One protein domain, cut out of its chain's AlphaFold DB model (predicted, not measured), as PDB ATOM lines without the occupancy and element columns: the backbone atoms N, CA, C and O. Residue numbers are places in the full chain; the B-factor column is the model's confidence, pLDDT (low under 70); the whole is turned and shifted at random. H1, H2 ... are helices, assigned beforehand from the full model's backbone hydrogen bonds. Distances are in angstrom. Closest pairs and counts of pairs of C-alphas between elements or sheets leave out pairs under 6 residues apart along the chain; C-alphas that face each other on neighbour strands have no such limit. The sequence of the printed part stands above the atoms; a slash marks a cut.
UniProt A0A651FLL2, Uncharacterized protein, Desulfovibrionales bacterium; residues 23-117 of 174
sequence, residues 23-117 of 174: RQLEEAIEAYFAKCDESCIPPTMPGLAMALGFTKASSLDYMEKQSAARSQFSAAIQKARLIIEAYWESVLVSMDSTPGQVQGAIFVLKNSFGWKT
ATOM      1  N   ARG A  23      35.504  22.359 119.596       89.62
ATOM      2  CA  ARG A  23      34.893  21.339 118.746       89.62
ATOM      3  C   ARG A  23      33.465  21.003 119.179       89.62
ATOM      4  O   ARG A  23      32.581  20.976 118.342       89.62
ATOM      5  N   GLN A  24      33.215  20.851 120.482       90.44
ATOM      6  CA  GLN A  24      31.855  20.619 120.995       90.44
ATOM      7  C   GLN A  24      30.895  21.772 120.684       90.44
ATOM      8  O   GLN A  24      29.699  21.552 120.521       90.44
ATOM      9  N   LEU A  25      31.399  23.010 120.655       90.75
ATOM     10  CA  LEU A  25      30.588  24.160 120.270       90.75
ATOM     11  C   LEU A  25      30.304  24.140 118.763       90.75
ATOM     12  O   LEU A  25      29.166  24.368 118.374       90.75
ATOM     13  N   GLU A  26      31.313  23.862 117.936       93.00
ATOM     14  CA  GLU A  26      31.167  23.759 116.477       93.00
ATOM     15  C   GLU A  26      30.172  22.661 116.088       93.00
ATOM     16  O   GLU A  26      29.243  22.945 115.342       93.00
ATOM     17  N   GLU A  27      30.273  21.470 116.684       94.50
ATOM     18  CA  GLU A  27      29.333  20.361 116.461       94.50
ATOM     19  C   GLU A  27      27.887  20.760 116.812       94.50
ATOM     20  O   GLU A  27      26.948  20.447 116.082       94.50
ATOM     21  N   ALA A  28      27.683  21.505 117.905       94.56
ATOM     22  CA  ALA A  28      26.354  21.976 118.295       94.56
ATOM     23  C   ALA A  28      25.811  23.087 117.371       94.56
ATOM     24  O   ALA A  28      24.607  23.153 117.126       94.56
ATOM     25  N   ILE A  29      26.690  23.954 116.858       95.75
ATOM     26  CA  ILE A  29      26.349  24.980 115.863       95.75
ATOM     27  C   ILE A  29      25.958  24.316 114.535       95.75
ATOM     28  O   ILE A  29      24.938  24.673 113.950       95.75
ATOM     29  N   GLU A  30      26.738  23.343 114.070       96.62
ATOM     30  CA  GLU A  30      26.469  22.599 112.835       96.62
ATOM     31  C   GLU A  30      25.151  21.831 112.925       96.62
ATOM     32  O   GLU A  30      24.328  21.928 112.019       96.62
ATOM     33  N   ALA A  31      24.890  21.164 114.054       97.00
ATOM     34  CA  ALA A  31      23.619  20.484 114.295       97.00
ATOM     35  C   ALA A  31      22.414  21.441 114.242       97.00
ATOM     36  O   ALA A  31      21.347  21.070 113.754       97.00
ATOM     37  N   TYR A  32      22.567  22.681 114.722       97.56
ATOM     38  CA  TYR A  32      21.518  23.694 114.603       97.56
ATOM     39  C   TYR A  32      21.241  24.060 113.141       97.56
ATOM     40  O   TYR A  32      20.081  24.074 112.732       97.56
ATOM     41  N   PHE A  33      22.286  24.326 112.352       97.69
ATOM     42  CA  PHE A  33      22.114  24.685 110.945       97.69
ATOM     43  C   PHE A  33      21.576  23.525 110.104       97.69
ATOM     44  O   PHE A  33      20.686  23.758 109.294       97.69
ATOM     45  N   ALA A  34      22.026  22.292 110.349       97.12
ATOM     46  CA  ALA A  34      21.479  21.101 109.699       97.12
ATOM     47  C   ALA A  34      19.976  20.958 109.972       97.12
ATOM     48  O   ALA A  34      19.188  20.779 109.052       97.12
ATOM     49  N   LYS A  35      19.551  21.157 111.226       96.88
ATOM     50  CA  LYS A  35      18.127  21.143 111.580       96.88
ATOM     51  C   LYS A  35      17.335  22.249 110.875       96.88
ATOM     52  O   LYS A  35      16.188  22.029 110.489       96.88
ATOM     53  N   CYS A  36      17.907  23.449 110.761       96.50
ATOM     54  CA  CYS A  36      17.286  24.555 110.028       96.50
ATOM     55  C   CYS A  36      17.091  24.210 108.550       96.50
ATOM     56  O   CYS A  36      16.008  24.465 108.029       96.50
ATOM     57  N   ASP A  37      18.096  23.604 107.919       94.88
ATOM     58  CA  ASP A  37      18.051  23.167 106.522       94.88
ATOM     59  C   ASP A  37      16.995  22.071 106.311       94.88
ATOM     60  O   ASP A  37      16.069  22.244 105.524       94.88
ATOM     61  N   GLU A  38      17.029  21.011 107.127       95.56
ATOM     62  CA  GLU A  38      16.051  19.912 107.090       95.56
ATOM     63  C   GLU A  38      14.605  20.385 107.291       95.56
ATOM     64  O   GLU A  38      13.671  19.826 106.717       95.56
ATOM     65  N   SER A  39      14.406  21.405 108.130       93.25
ATOM     66  CA  SER A  39      13.074  21.927 108.456       93.25
ATOM     67  C   SER A  39      12.652  23.107 107.573       93.25
ATOM     68  O   SER A  39      11.565  23.647 107.784       93.25
ATOM     69  N   CYS A  40      13.500  23.550 106.638       91.31
ATOM     70  CA  CYS A  40      13.324  24.783 105.864       91.31
ATOM     71  C   CYS A  40      13.033  26.020 106.746       91.31
ATOM     72  O   CYS A  40      12.250  26.898 106.375       91.31
ATOM     73  N   ILE A  41      13.634  26.088 107.940       91.75
ATOM     74  CA  ILE A  41      13.437  27.184 108.896       91.75
ATOM     75  C   ILE A  41      14.588  28.191 108.765       91.75
ATOM     76  O   ILE A  41      15.749  27.799 108.912       91.75
ATOM     77  N   PRO A  42      14.297  29.497 108.605       93.62
ATOM     78  CA  PRO A  42      15.312  30.544 108.597       93.62
ATOM     79  C   PRO A  42      16.198  30.511 109.854       93.62
ATOM     80  O   PRO A  42      15.675  30.520 110.977       93.62
ATOM     81  N   PRO A  43      17.533  30.512 109.718       96.31
ATOM     82  CA  PRO A  43      18.414  30.556 110.869       96.31
ATOM     83  C   PRO A  43      18.382  31.942 111.535       96.31
ATOM     84  O   PRO A  43      18.325  32.988 110.883       96.31
ATOM     85  N   THR A  44      18.423  31.974 112.870       95.44
ATOM     86  CA  THR A  44      18.346  33.214 113.657       95.44
ATOM     87  C   THR A  44      19.277  33.179 114.866       95.44
ATOM     88  O   THR A  44      19.533  32.124 115.444       95.44
ATOM     89  N   MET A  45      19.745  34.352 115.310       94.25
ATOM     90  CA  MET A  45      20.588  34.460 116.511       94.25
ATOM     91  C   MET A  45      19.898  33.919 117.784       94.25
ATOM     92  O   MET A  45      20.540  33.176 118.533       94.25
ATOM     93  N   PRO A  46      18.605  34.210 118.058       94.38
ATOM     94  CA  PRO A  46      17.893  33.596 119.179       94.38
ATOM     95  C   PRO A  46      17.715  32.084 119.018       94.38
ATOM     96  O   PRO A  46      17.872  31.359 119.999       94.38
ATOM     97  N   GLY A  47      17.435  31.600 117.803       95.06
ATOM     98  CA  GLY A  47      17.322  30.170 117.506       95.06
ATOM     99  C   GLY A  47      18.612  29.417 117.819       95.06
ATOM    100  O   GLY A  47      18.586  28.431 118.557       95.06
ATOM    101  N   LEU A  48      19.744  29.950 117.359       95.31
ATOM    102  CA  LEU A  48      21.068  29.422 117.673       95.31
ATOM    103  C   LEU A  48      21.323  29.413 119.187       95.31
ATOM    104  O   LEU A  48      21.762  28.412 119.747       95.31
ATOM    105  N   ALA A  49      21.014  30.512 119.880       94.50
ATOM    106  CA  ALA A  49      21.191  30.596 121.326       94.50
ATOM    107  C   ALA A  49      20.356  29.543 122.075       94.50
ATOM    108  O   ALA A  49      20.874  28.900 122.990       94.50
ATOM    109  N   MET A  50      19.101  29.330 121.670       94.62
ATOM    110  CA  MET A  50      18.234  28.293 122.238       94.62
ATOM    111  C   MET A  50      18.776  26.886 121.970       94.62
ATOM    112  O   MET A  50      18.805  26.072 122.890       94.62
ATOM    113  N   ALA A  51      19.265  26.615 120.757       93.81
ATOM    114  CA  ALA A  51      19.862  25.326 120.403       93.81
ATOM    115  C   ALA A  51      21.112  25.015 121.243       93.81
ATOM    116  O   ALA A  51      21.295  23.893 121.709       93.81
ATOM    117  N   LEU A  52      21.925  26.031 121.545       91.88
ATOM    118  CA  LEU A  52      23.073  25.925 122.455       91.88
ATOM    119  C   LEU A  52      22.666  25.917 123.951       91.88
ATOM    120  O   LEU A  52      23.505  25.823 124.859       91.88
ATOM    121  N   GLY A  53      21.364  26.000 124.241       90.94
ATOM    122  CA  GLY A  53      20.769  25.926 125.574       90.94
ATOM    123  C   GLY A  53      20.875  27.215 126.395       90.94
ATOM    124  O   GLY A  53      20.860  27.154 127.631       90.94
ATOM    125  N   PHE A  54      21.047  28.366 125.753       90.88
ATOM    126  CA  PHE A  54      20.950  29.678 126.390       90.88
ATOM    127  C   PHE A  54      19.504  30.161 126.445       90.88
ATOM    128  O   PHE A  54      18.653  29.743 125.670       90.88
ATOM    129  N   THR A  55      19.233  31.077 127.372       90.25
ATOM    130  CA  THR A  55      17.915  31.713 127.518       90.25
ATOM    131  C   THR A  55      17.813  33.040 126.772       90.25
ATOM    132  O   THR A  55      16.718  33.563 126.601       90.25
ATOM    133  N   LYS A  56      18.948  33.622 126.363       88.62
ATOM    134  CA  LYS A  56      19.027  34.941 125.721       88.62
ATOM    135  C   LYS A  56      20.086  34.929 124.625       88.62
ATOM    136  O   LYS A  56      21.189  34.438 124.865       88.62
ATOM    137  N   ALA A  57      19.790  35.559 123.487       87.00
ATOM    138  CA  ALA A  57      20.731  35.709 122.372       87.00
ATOM    139  C   ALA A  57      22.031  36.429 122.782       87.00
ATOM    140  O   ALA A  57      23.111  36.008 122.384       87.00
ATOM    141  N   SER A  58      21.946  37.413 123.685       86.38
ATOM    142  CA  SER A  58      23.106  38.147 124.224       86.38
ATOM    143  C   SER A  58      24.121  37.276 124.979       86.38
ATOM    144  O   SER A  58      25.251  37.699 125.228       86.38
ATOM    145  N   SER A  59      23.755  36.037 125.327       86.88
ATOM    146  CA  SER A  59      24.705  35.072 125.892       86.88
ATOM    147  C   SER A  59      25.792  34.686 124.883       86.88
ATOM    148  O   SER A  59      26.909  34.381 125.298       86.88
ATOM    149  N   LEU A  60      25.494  34.741 123.578       87.44
ATOM    150  CA  LEU A  60      26.466  34.501 122.512       87.44
ATOM    151  C   LEU A  60      27.528  35.605 122.483       87.44
ATOM    152  O   LEU A  60      28.714  35.290 122.458       87.44
ATOM    153  N   ASP A  61      27.127  36.874 122.614       85.94
ATOM    154  CA  ASP A  61      28.064  38.008 122.671       85.94
ATOM    155  C   ASP A  61      28.970  37.926 123.906       85.94
ATOM    156  O   ASP A  61      30.171  38.197 123.843       85.94
ATOM    157  N   TYR A  62      28.402  37.535 125.054       83.75
ATOM    158  CA  TYR A  62      29.176  37.317 126.276       83.75
ATOM    159  C   TYR A  62      30.204  36.195 126.095       83.75
ATOM    160  O   TYR A  62      31.366  36.356 126.471       83.75
ATOM    161  N   MET A  63      29.797  35.072 125.495       81.75
ATOM    162  CA  MET A  63      30.701  33.960 125.206       81.75
ATOM    163  C   MET A  63      31.805  34.348 124.233       81.75
ATOM    164  O   MET A  63      32.962  34.018 124.484       81.75
ATOM    165  N   GLU A  64      31.465  35.054 123.158       82.19
ATOM    166  CA  GLU A  64      32.419  35.549 122.175       82.19
ATOM    167  C   GLU A  64      33.485  36.410 122.868       82.19
ATOM    168  O   GLU A  64      34.664  36.048 122.866       82.19
ATOM    169  N   LYS A  65      33.064  37.450 123.602       80.12
ATOM    170  CA  LYS A  65      33.955  38.372 124.326       80.12
ATOM    171  C   LYS A  65      34.795  37.682 125.399       80.12
ATOM    172  O   LYS A  65      35.998  37.914 125.491       80.12
ATOM    173  N   GLN A  66      34.196  36.805 126.205       71.31
ATOM    174  CA  GLN A  66      34.928  36.084 127.250       71.31
ATOM    175  C   GLN A  66      35.925  35.078 126.659       71.31
ATOM    176  O   GLN A  66      36.959  34.783 127.267       71.31
ATOM    177  N   SER A  67      35.621  34.547 125.475       60.22
ATOM    178  CA  SER A  67      36.501  33.640 124.753       60.22
ATOM    179  C   SER A  67      37.591  34.349 123.960       60.22
ATOM    180  O   SER A  67      38.594  33.702 123.691       60.22
ATOM    181  N   ALA A  68      37.468  35.642 123.646       58.53
ATOM    182  CA  ALA A  68      38.517  36.414 122.973       58.53
ATOM    183  C   ALA A  68      39.833  36.411 123.777       58.53
ATOM    184  O   ALA A  68      40.904  36.214 123.214       58.53
ATOM    185  N   ALA A  69      39.750  36.457 125.111       53.19
ATOM    186  CA  ALA A  69      40.904  36.300 126.003       53.19
ATOM    187  C   ALA A  69      41.523  34.881 126.000       53.19
ATOM    188  O   ALA A  69      42.565  34.663 126.613       53.19
ATOM    189  N   ARG A  70      40.871  33.888 125.374       51.31
ATOM    190  CA  ARG A  70      41.323  32.483 125.321       51.31
ATOM    191  C   ARG A  70      41.331  31.860 123.916       51.31
ATOM    192  O   ARG A  70      41.713  30.705 123.804       51.31
ATOM    193  N   SER A  71      40.909  32.573 122.869       59.53
ATOM    194  CA  SER A  71      40.785  32.142 121.459       59.53
ATOM    195  C   SER A  71      39.933  30.879 121.175       59.53
ATOM    196  O   SER A  71      39.844  30.415 120.043       59.53
ATOM    197  N   GLN A  72      39.260  30.286 122.170       71.00
ATOM    198  CA  GLN A  72      38.650  28.957 121.983       71.00
ATOM    199  C   GLN A  72      37.287  28.967 121.278       71.00
ATOM    200  O   GLN A  72      36.944  27.966 120.665       71.00
ATOM    201  N   PHE A  73      36.497  30.043 121.358       79.94
ATOM    202  CA  PHE A  73      35.101  30.023 120.879       79.94
ATOM    203  C   PHE A  73      34.718  31.178 119.949       79.94
ATOM    204  O   PHE A  73      33.767  31.037 119.186       79.94
ATOM    205  N   SER A  74      35.469  32.283 119.964       82.94
ATOM    206  CA  SER A  74      35.146  33.503 119.210       82.94
ATOM    207  C   SER A  74      34.986  33.227 117.717       82.94
ATOM    208  O   SER A  74      33.979  33.606 117.132       82.94
ATOM    209  N   ALA A  75      35.925  32.487 117.118       87.75
ATOM    210  CA  ALA A  75      35.895  32.181 115.688       87.75
ATOM    211  C   ALA A  75      34.659  31.355 115.282       87.75
ATOM    212  O   ALA A  75      34.063  31.615 114.242       87.75
ATOM    213  N   ALA A  76      34.246  30.390 116.111       91.25
ATOM    214  CA  ALA A  76      33.073  29.562 115.832       91.25
ATOM    215  C   ALA A  76      31.772  30.383 115.894       91.25
ATOM    216  O   ALA A  76      30.918  30.259 115.018       91.25
ATOM    217  N   ILE A  77      31.649  31.269 116.890       90.94
ATOM    218  CA  ILE A  77      30.483  32.151 117.041       90.94
ATOM    219  C   ILE A  77      30.432  33.185 115.908       90.94
ATOM    220  O   ILE A  77      29.366  33.400 115.335       90.94
ATOM    221  N   GLN A  78      31.569  33.779 115.538       91.25
ATOM    222  CA  GLN A  78      31.654  34.725 114.419       91.25
ATOM    223  C   GLN A  78      31.300  34.063 113.089       91.25
ATOM    224  O   GLN A  78      30.528  34.623 112.318       91.25
ATOM    225  N   LYS A  79      31.788  32.840 112.849       94.12
ATOM    226  CA  LYS A  79      31.409  32.055 111.668       94.12
ATOM    227  C   LYS A  79      29.901  31.795 111.634       94.12
ATOM    228  O   LYS A  79      29.279  31.997 110.599       94.12
ATOM    229  N   ALA A  80      29.303  31.394 112.757       95.38
ATOM    230  CA  ALA A  80      27.859  31.178 112.839       95.38
ATOM    231  C   ALA A  80      27.065  32.466 112.573       95.38
ATOM    232  O   ALA A  80      26.074  32.441 111.848       95.38
ATOM    233  N   ARG A  81      27.524  33.599 113.115       94.62
ATOM    234  CA  ARG A  81      26.929  34.914 112.863       94.62
ATOM    235  C   ARG A  81      26.987  35.271 111.379       94.62
ATOM    236  O   ARG A  81      25.959  35.645 110.832       94.62
ATOM    237  N   LEU A  82      28.139  35.085 110.740       96.31
ATOM    238  CA  LEU A  82      28.324  35.351 109.313       96.31
ATOM    239  C   LEU A  82      27.406  34.484 108.439       96.31
ATOM    240  O   LEU A  82      26.850  34.978 107.468       96.31
ATOM    241  N   ILE A  83      27.197  33.212 108.797       96.62
ATOM    242  CA  ILE A  83      26.255  32.330 108.086       96.62
ATOM    243  C   ILE A  83      24.823  32.870 108.179       96.62
ATOM    244  O   ILE A  83      24.112  32.915 107.179       96.62
ATOM    245  N   ILE A  84      24.396  33.296 109.373       96.81
ATOM    246  CA  ILE A  84      23.061  33.876 109.568       96.81
ATOM    247  C   ILE A  84      22.939  35.184 108.776       96.81
ATOM    248  O   ILE A  84      21.928  35.401 108.119       96.81
ATOM    249  N   GLU A  85      23.960  36.037 108.809       96.62
ATOM    250  CA  GLU A  85      24.001  37.291 108.052       96.62
ATOM    251  C   GLU A  85      23.866  37.053 106.545       96.62
ATOM    252  O   GLU A  85      22.974  37.620 105.919       96.62
ATOM    253  N   ALA A  86      24.669  36.139 105.993       96.75
ATOM    254  CA  ALA A  86      24.636  35.769 104.580       96.75
ATOM    255  C   ALA A  86      23.275  35.200 104.156       96.75
ATOM    256  O   ALA A  86      22.798  35.477 103.056       96.75
ATOM    257  N   TYR A  87      22.607  34.441 105.032       96.38
ATOM    258  CA  TYR A  87      21.245  33.982 104.775       96.38
ATOM    259  C   TYR A  87      20.285  35.168 104.607       96.38
ATOM    260  O   TYR A  87      19.562  35.240 103.615       96.38
ATOM    261  N   TRP A  88      20.282  36.125 105.538       96.56
ATOM    262  CA  TRP A  88      19.374  37.276 105.460       96.56
ATOM    263  C   TRP A  88      19.722  38.225 104.309       96.56
ATOM    264  O   TRP A  88      18.815  38.783 103.699       96.56
ATOM    265  N   GLU A  89      21.000  38.355 103.957       95.38
ATOM    266  CA  GLU A  89      21.429  39.037 102.733       95.38
ATOM    267  C   GLU A  89      20.874  38.340 101.484       95.38
ATOM    268  O   GLU A  89      20.321  39.002 100.606       95.38
ATOM    269  N   SER A  90      20.932  37.003 101.424       94.56
ATOM    270  CA  SER A  90      20.403  36.240 100.286       94.56
ATOM    271  C   SER A  90      18.906  36.486 100.055       94.56
ATOM    272  O   SER A  90      18.452  36.544  98.912       94.56
ATOM    273  N   VAL A  91      18.142  36.725 101.131       94.00
ATOM    274  CA  VAL A  91      16.717  37.082 101.052       94.00
ATOM    275  C   VAL A  91      16.518  38.433 100.358       94.00
ATOM    276  O   VAL A  91      15.528  38.592  99.647       94.00
ATOM    277  N   LEU A  92      17.437  39.392 100.510       91.69
ATOM    278  CA  LEU A  92      17.336  40.706  99.861       91.69
ATOM    279  C   LEU A  92      17.592  40.653  98.353       91.69
ATOM    280  O   LEU A  92      17.022  41.453  97.615       91.69
ATOM    281  N   VAL A  93      18.459  39.744  97.904       89.88
ATOM    282  CA  VAL A  93      18.851  39.625  96.488       89.88
ATOM    283  C   VAL A  93      18.042  38.577  95.723       89.88
ATOM    284  O   VAL A  93      18.034  38.587  94.493       89.88
ATOM    285  N   SER A  94      17.362  37.671  96.427       86.56
ATOM    286  CA  SER A  94      16.552  36.627  95.805       86.56
ATOM    287  C   SER A  94      15.332  37.207  95.089       86.56
ATOM    288  O   SER A  94      14.570  37.995  95.649       86.56
ATOM    289  N   MET A  95      15.112  36.754  93.853       80.50
ATOM    290  CA  MET A  95      13.931  37.116  93.063       80.50
ATOM    291  C   MET A  95      12.644  36.454  93.575       80.50
ATOM    292  O   MET A  95      11.555  36.938  93.269       80.50
ATOM    293  N   ASP A  96      12.771  35.371  94.344       84.00
ATOM    294  CA  ASP A  96      11.644  34.604  94.883       84.00
ATOM    295  C   ASP A  96      11.172  35.131  96.251       84.00
ATOM    296  O   ASP A  96      10.128  34.716  96.758       84.00
ATOM    297  N   SER A  97      11.919  36.057  96.860       86.12
ATOM    298  CA  SER A  97      11.548  36.661  98.138       86.12
ATOM    299  C   SER A  97      10.321  37.554  98.002       86.12
ATOM    300  O   SER A  97      10.282  38.492  97.206       86.12
ATOM    301  N   THR A  98       9.333  37.326  98.861       87.75
ATOM    302  CA  THR A  98       8.183  38.224  98.980       87.75
ATOM    303  C   THR A  98       8.583  39.556  99.628       87.75
ATOM    304  O   THR A  98       9.498  39.600 100.456       87.75
ATOM    305  N   PRO A  99       7.844  40.648  99.367       84.19
ATOM    306  CA  PRO A  99       8.083  41.941 100.013       84.19
ATOM    307  C   PRO A  99       8.114  41.878 101.548       84.19
ATOM    308  O   PRO A  99       8.942  42.535 102.175       84.19
ATOM    309  N   GLY A 100       7.271  41.042 102.166       87.38
ATOM    310  CA  GLY A 100       7.272  40.845 103.621       87.38
ATOM    311  C   GLY A 100       8.545  40.159 104.136       87.38
ATOM    312  O   GLY A 100       9.063  40.532 105.187       87.38
ATOM    313  N   GLN A 101       9.098  39.206 103.378       90.25
ATOM    314  CA  GLN A 101      10.382  38.575 103.707       90.25
ATOM    315  C   GLN A 101      11.542  39.563 103.569       90.25
ATOM    316  O   GLN A 101      12.393  39.615 104.454       90.25
ATOM    317  N   VAL A 102      11.540  40.389 102.519       90.50
ATOM    318  CA  VAL A 102      12.539  41.454 102.328       90.50
ATOM    319  C   VAL A 102      12.489  42.457 103.487       90.50
ATOM    320  O   VAL A 102      13.522  42.773 104.072       90.50
ATOM    321  N   GLN A 103      11.296  42.905 103.896       91.06
ATOM    322  CA  GLN A 103      11.124  43.790 105.058       91.06
ATOM    323  C   GLN A 103      11.644  43.155 106.357       91.06
ATOM    324  O   GLN A 103      12.350  43.812 107.128       91.06
ATOM    325  N   GLY A 104      11.344  41.873 106.583       92.75
ATOM    326  CA  GLY A 104      11.865  41.117 107.722       92.75
ATOM    327  C   GLY A 104      13.393  41.005 107.707       92.75
ATOM    328  O   GLY A 104      14.032  41.240 108.732       92.75
ATOM    329  N   ALA A 105      13.987  40.729 106.544       94.56
ATOM    330  CA  ALA A 105      15.435  40.660 106.371       94.56
ATOM    331  C   ALA A 105      16.113  42.003 106.680       94.56
ATOM    332  O   ALA A 105      17.059  42.042 107.464       94.56
ATOM    333  N   ILE A 106      15.577  43.115 106.161       93.44
ATOM    334  CA  ILE A 106      16.063  44.468 106.476       93.44
ATOM    335  C   ILE A 106      16.003  44.723 107.985       93.44
ATOM    336  O   ILE A 106      16.972  45.210 108.571       93.44
ATOM    337  N   PHE A 107      14.889  44.377 108.636       93.38
ATOM    338  CA  PHE A 107      14.732  44.541 110.080       93.38
ATOM    339  C   PHE A 107      15.787  43.750 110.868       93.38
ATOM    340  O   PHE A 107      16.379  44.285 111.809       93.38
ATOM    341  N   VAL A 108      16.048  42.497 110.488       93.50
ATOM    342  CA  VAL A 108      17.056  41.651 111.141       93.50
ATOM    343  C   VAL A 108      18.463  42.210 110.931       93.50
ATOM    344  O   VAL A 108      19.194  42.377 111.909       93.50
ATOM    345  N   LEU A 109      18.832  42.543 109.692       94.25
ATOM    346  CA  LEU A 109      20.155  43.067 109.341       94.25
ATOM    347  C   LEU A 109      20.450  44.398 110.049       94.25
ATOM    348  O   LEU A 109      21.537  44.581 110.599       94.25
ATOM    349  N   LYS A 110      19.463  45.294 110.155       92.31
ATOM    350  CA  LYS A 110      19.604  46.539 110.925       92.31
ATOM    351  C   LYS A 110      19.759  46.279 112.427       92.31
ATOM    352  O   LYS A 110      20.739  46.712 113.027       92.31
ATOM    353  N   ASN A 111      18.824  45.552 113.043       90.50
ATOM    354  CA  ASN A 111      18.773  45.424 114.506       90.50
ATOM    355  C   ASN A 111      19.810  44.456 115.090       90.50
ATOM    356  O   ASN A 111      20.248  44.641 116.223       90.50
ATOM    357  N   SER A 112      20.170  43.404 114.353       88.12
ATOM    358  CA  SER A 112      21.041  42.328 114.853       88.12
ATOM    359  C   SER A 112      22.466  42.387 114.304       88.12
ATOM    360  O   SER A 112      23.374  41.869 114.958       88.12
ATOM    361  N   PHE A 113      22.666  43.007 113.135       90.44
ATOM    362  CA  PHE A 113      23.962  43.075 112.442       90.44
ATOM    363  C   PHE A 113      24.461  44.511 112.224       90.44
ATOM    364  O   PHE A 113      25.601  44.710 111.816       90.44
ATOM    365  N   GLY A 114      23.657  45.529 112.552       89.69
ATOM    366  CA  GLY A 114      24.081  46.928 112.515       89.69
ATOM    367  C   GLY A 114      24.249  47.502 111.108       89.69
ATOM    368  O   GLY A 114      24.965  48.492 110.946       89.69
ATOM    369  N   TRP A 115      23.608  46.906 110.096       91.88
ATOM    370  CA  TRP A 115      23.613  47.441 108.735       91.88
ATOM    371  C   TRP A 115      23.009  48.844 108.714       91.88
ATOM    372  O   TRP A 115      21.966  49.093 109.321       91.88
ATOM    373  N   LYS A 116      23.657  49.764 107.997       87.25
ATOM    374  CA  LYS A 116      23.211  51.153 107.871       87.25
ATOM    375  C   LYS A 116      22.807  51.440 106.443       87.25
ATOM    376  O   LYS A 116      23.530  51.125 105.504       87.25
ATOM    377  N   THR A 117      21.668  52.097 106.290       77.19
ATOM    378  CA  THR A 117      21.273  52.675 105.008       77.19
ATOM    379  C   THR A 117      21.891  54.072 104.870       77.19
ATOM    380  O   THR A 117      21.860  54.817 105.849       77.19
TER     381      THR A 117
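AT A GLANCE: This is residues 23 to 117 of the 174 residues of an uncharacterized protein of Desulfovibrionales bacterium (UniProt A0A651FLL2). One long helix, H4, runs through the middle; H5 folds back along its last part as a helical hairpin, while H3 meets its first residues at a slant. H1 runs on another side of H4, away from H5, with the short H2 crossing H1. The printed part has 95 residues with five named helices, H1 to H5 in chain order, and no named strand: the class is all helix. It is compact, with a radius of gyration of the C-alphas of 13.9 A, and spans 42 by 32 by 21 A.

IN THESE COORDINATES: H1, residues 23 to 38, begins with C-alpha 23 at (34.893, 21.339, 118.746) and is 22.2 A long. H2 is residues 45 to 51, and H3 is residues 58 to 68, 15.6 A long. H4, residues 74 to 93, is the longest at 28.6 A, from C-alpha 74 at (35.146, 33.503, 119.210). H5, residues 99 to 113, is 20.2 A long and ends with C-alpha 113 at (23.962, 43.075, 112.442).

HOW THE PARTS SIT: H4 is the hub, touching H1, H3 and H5. H1 and H4 only just touch, with 3 pairs of C-alphas within 8 A, the closest Glu 26 and Ala 76 at 6.1 A; they run the same way at a shallow tilt of 19 degrees. H1 touches H2 with residues 28 to 32 alone, about perpendicular at 74 degrees; the closest C-alphas, Tyr 32 and Ala 51, are 6.2 A apart. H3 touches H4 at a steep tilt of 48 degrees, opposite ways, the closest C-alphas being Glu 64 and Ser 74 at 4.5 A. The hairpin H4 and H5 has a shallow tilt of 27 degrees, its closest C-alphas Trp 88 and Ala 105 at 5.3 A. H1 and H5 are apart. Each O i to N i+4 pair is within hydrogen-bond range in H1, H2, H3 and H5; in H4 15 of 16 are.

THE WHOLE: The C-alphas of Arg 70 and Pro 99, the two farthest apart, are 42.8 A from each other. The printed part has no cut and no long link. Mean pLDDT of the printed part is 89.1; residues 67 to 71 are under 70.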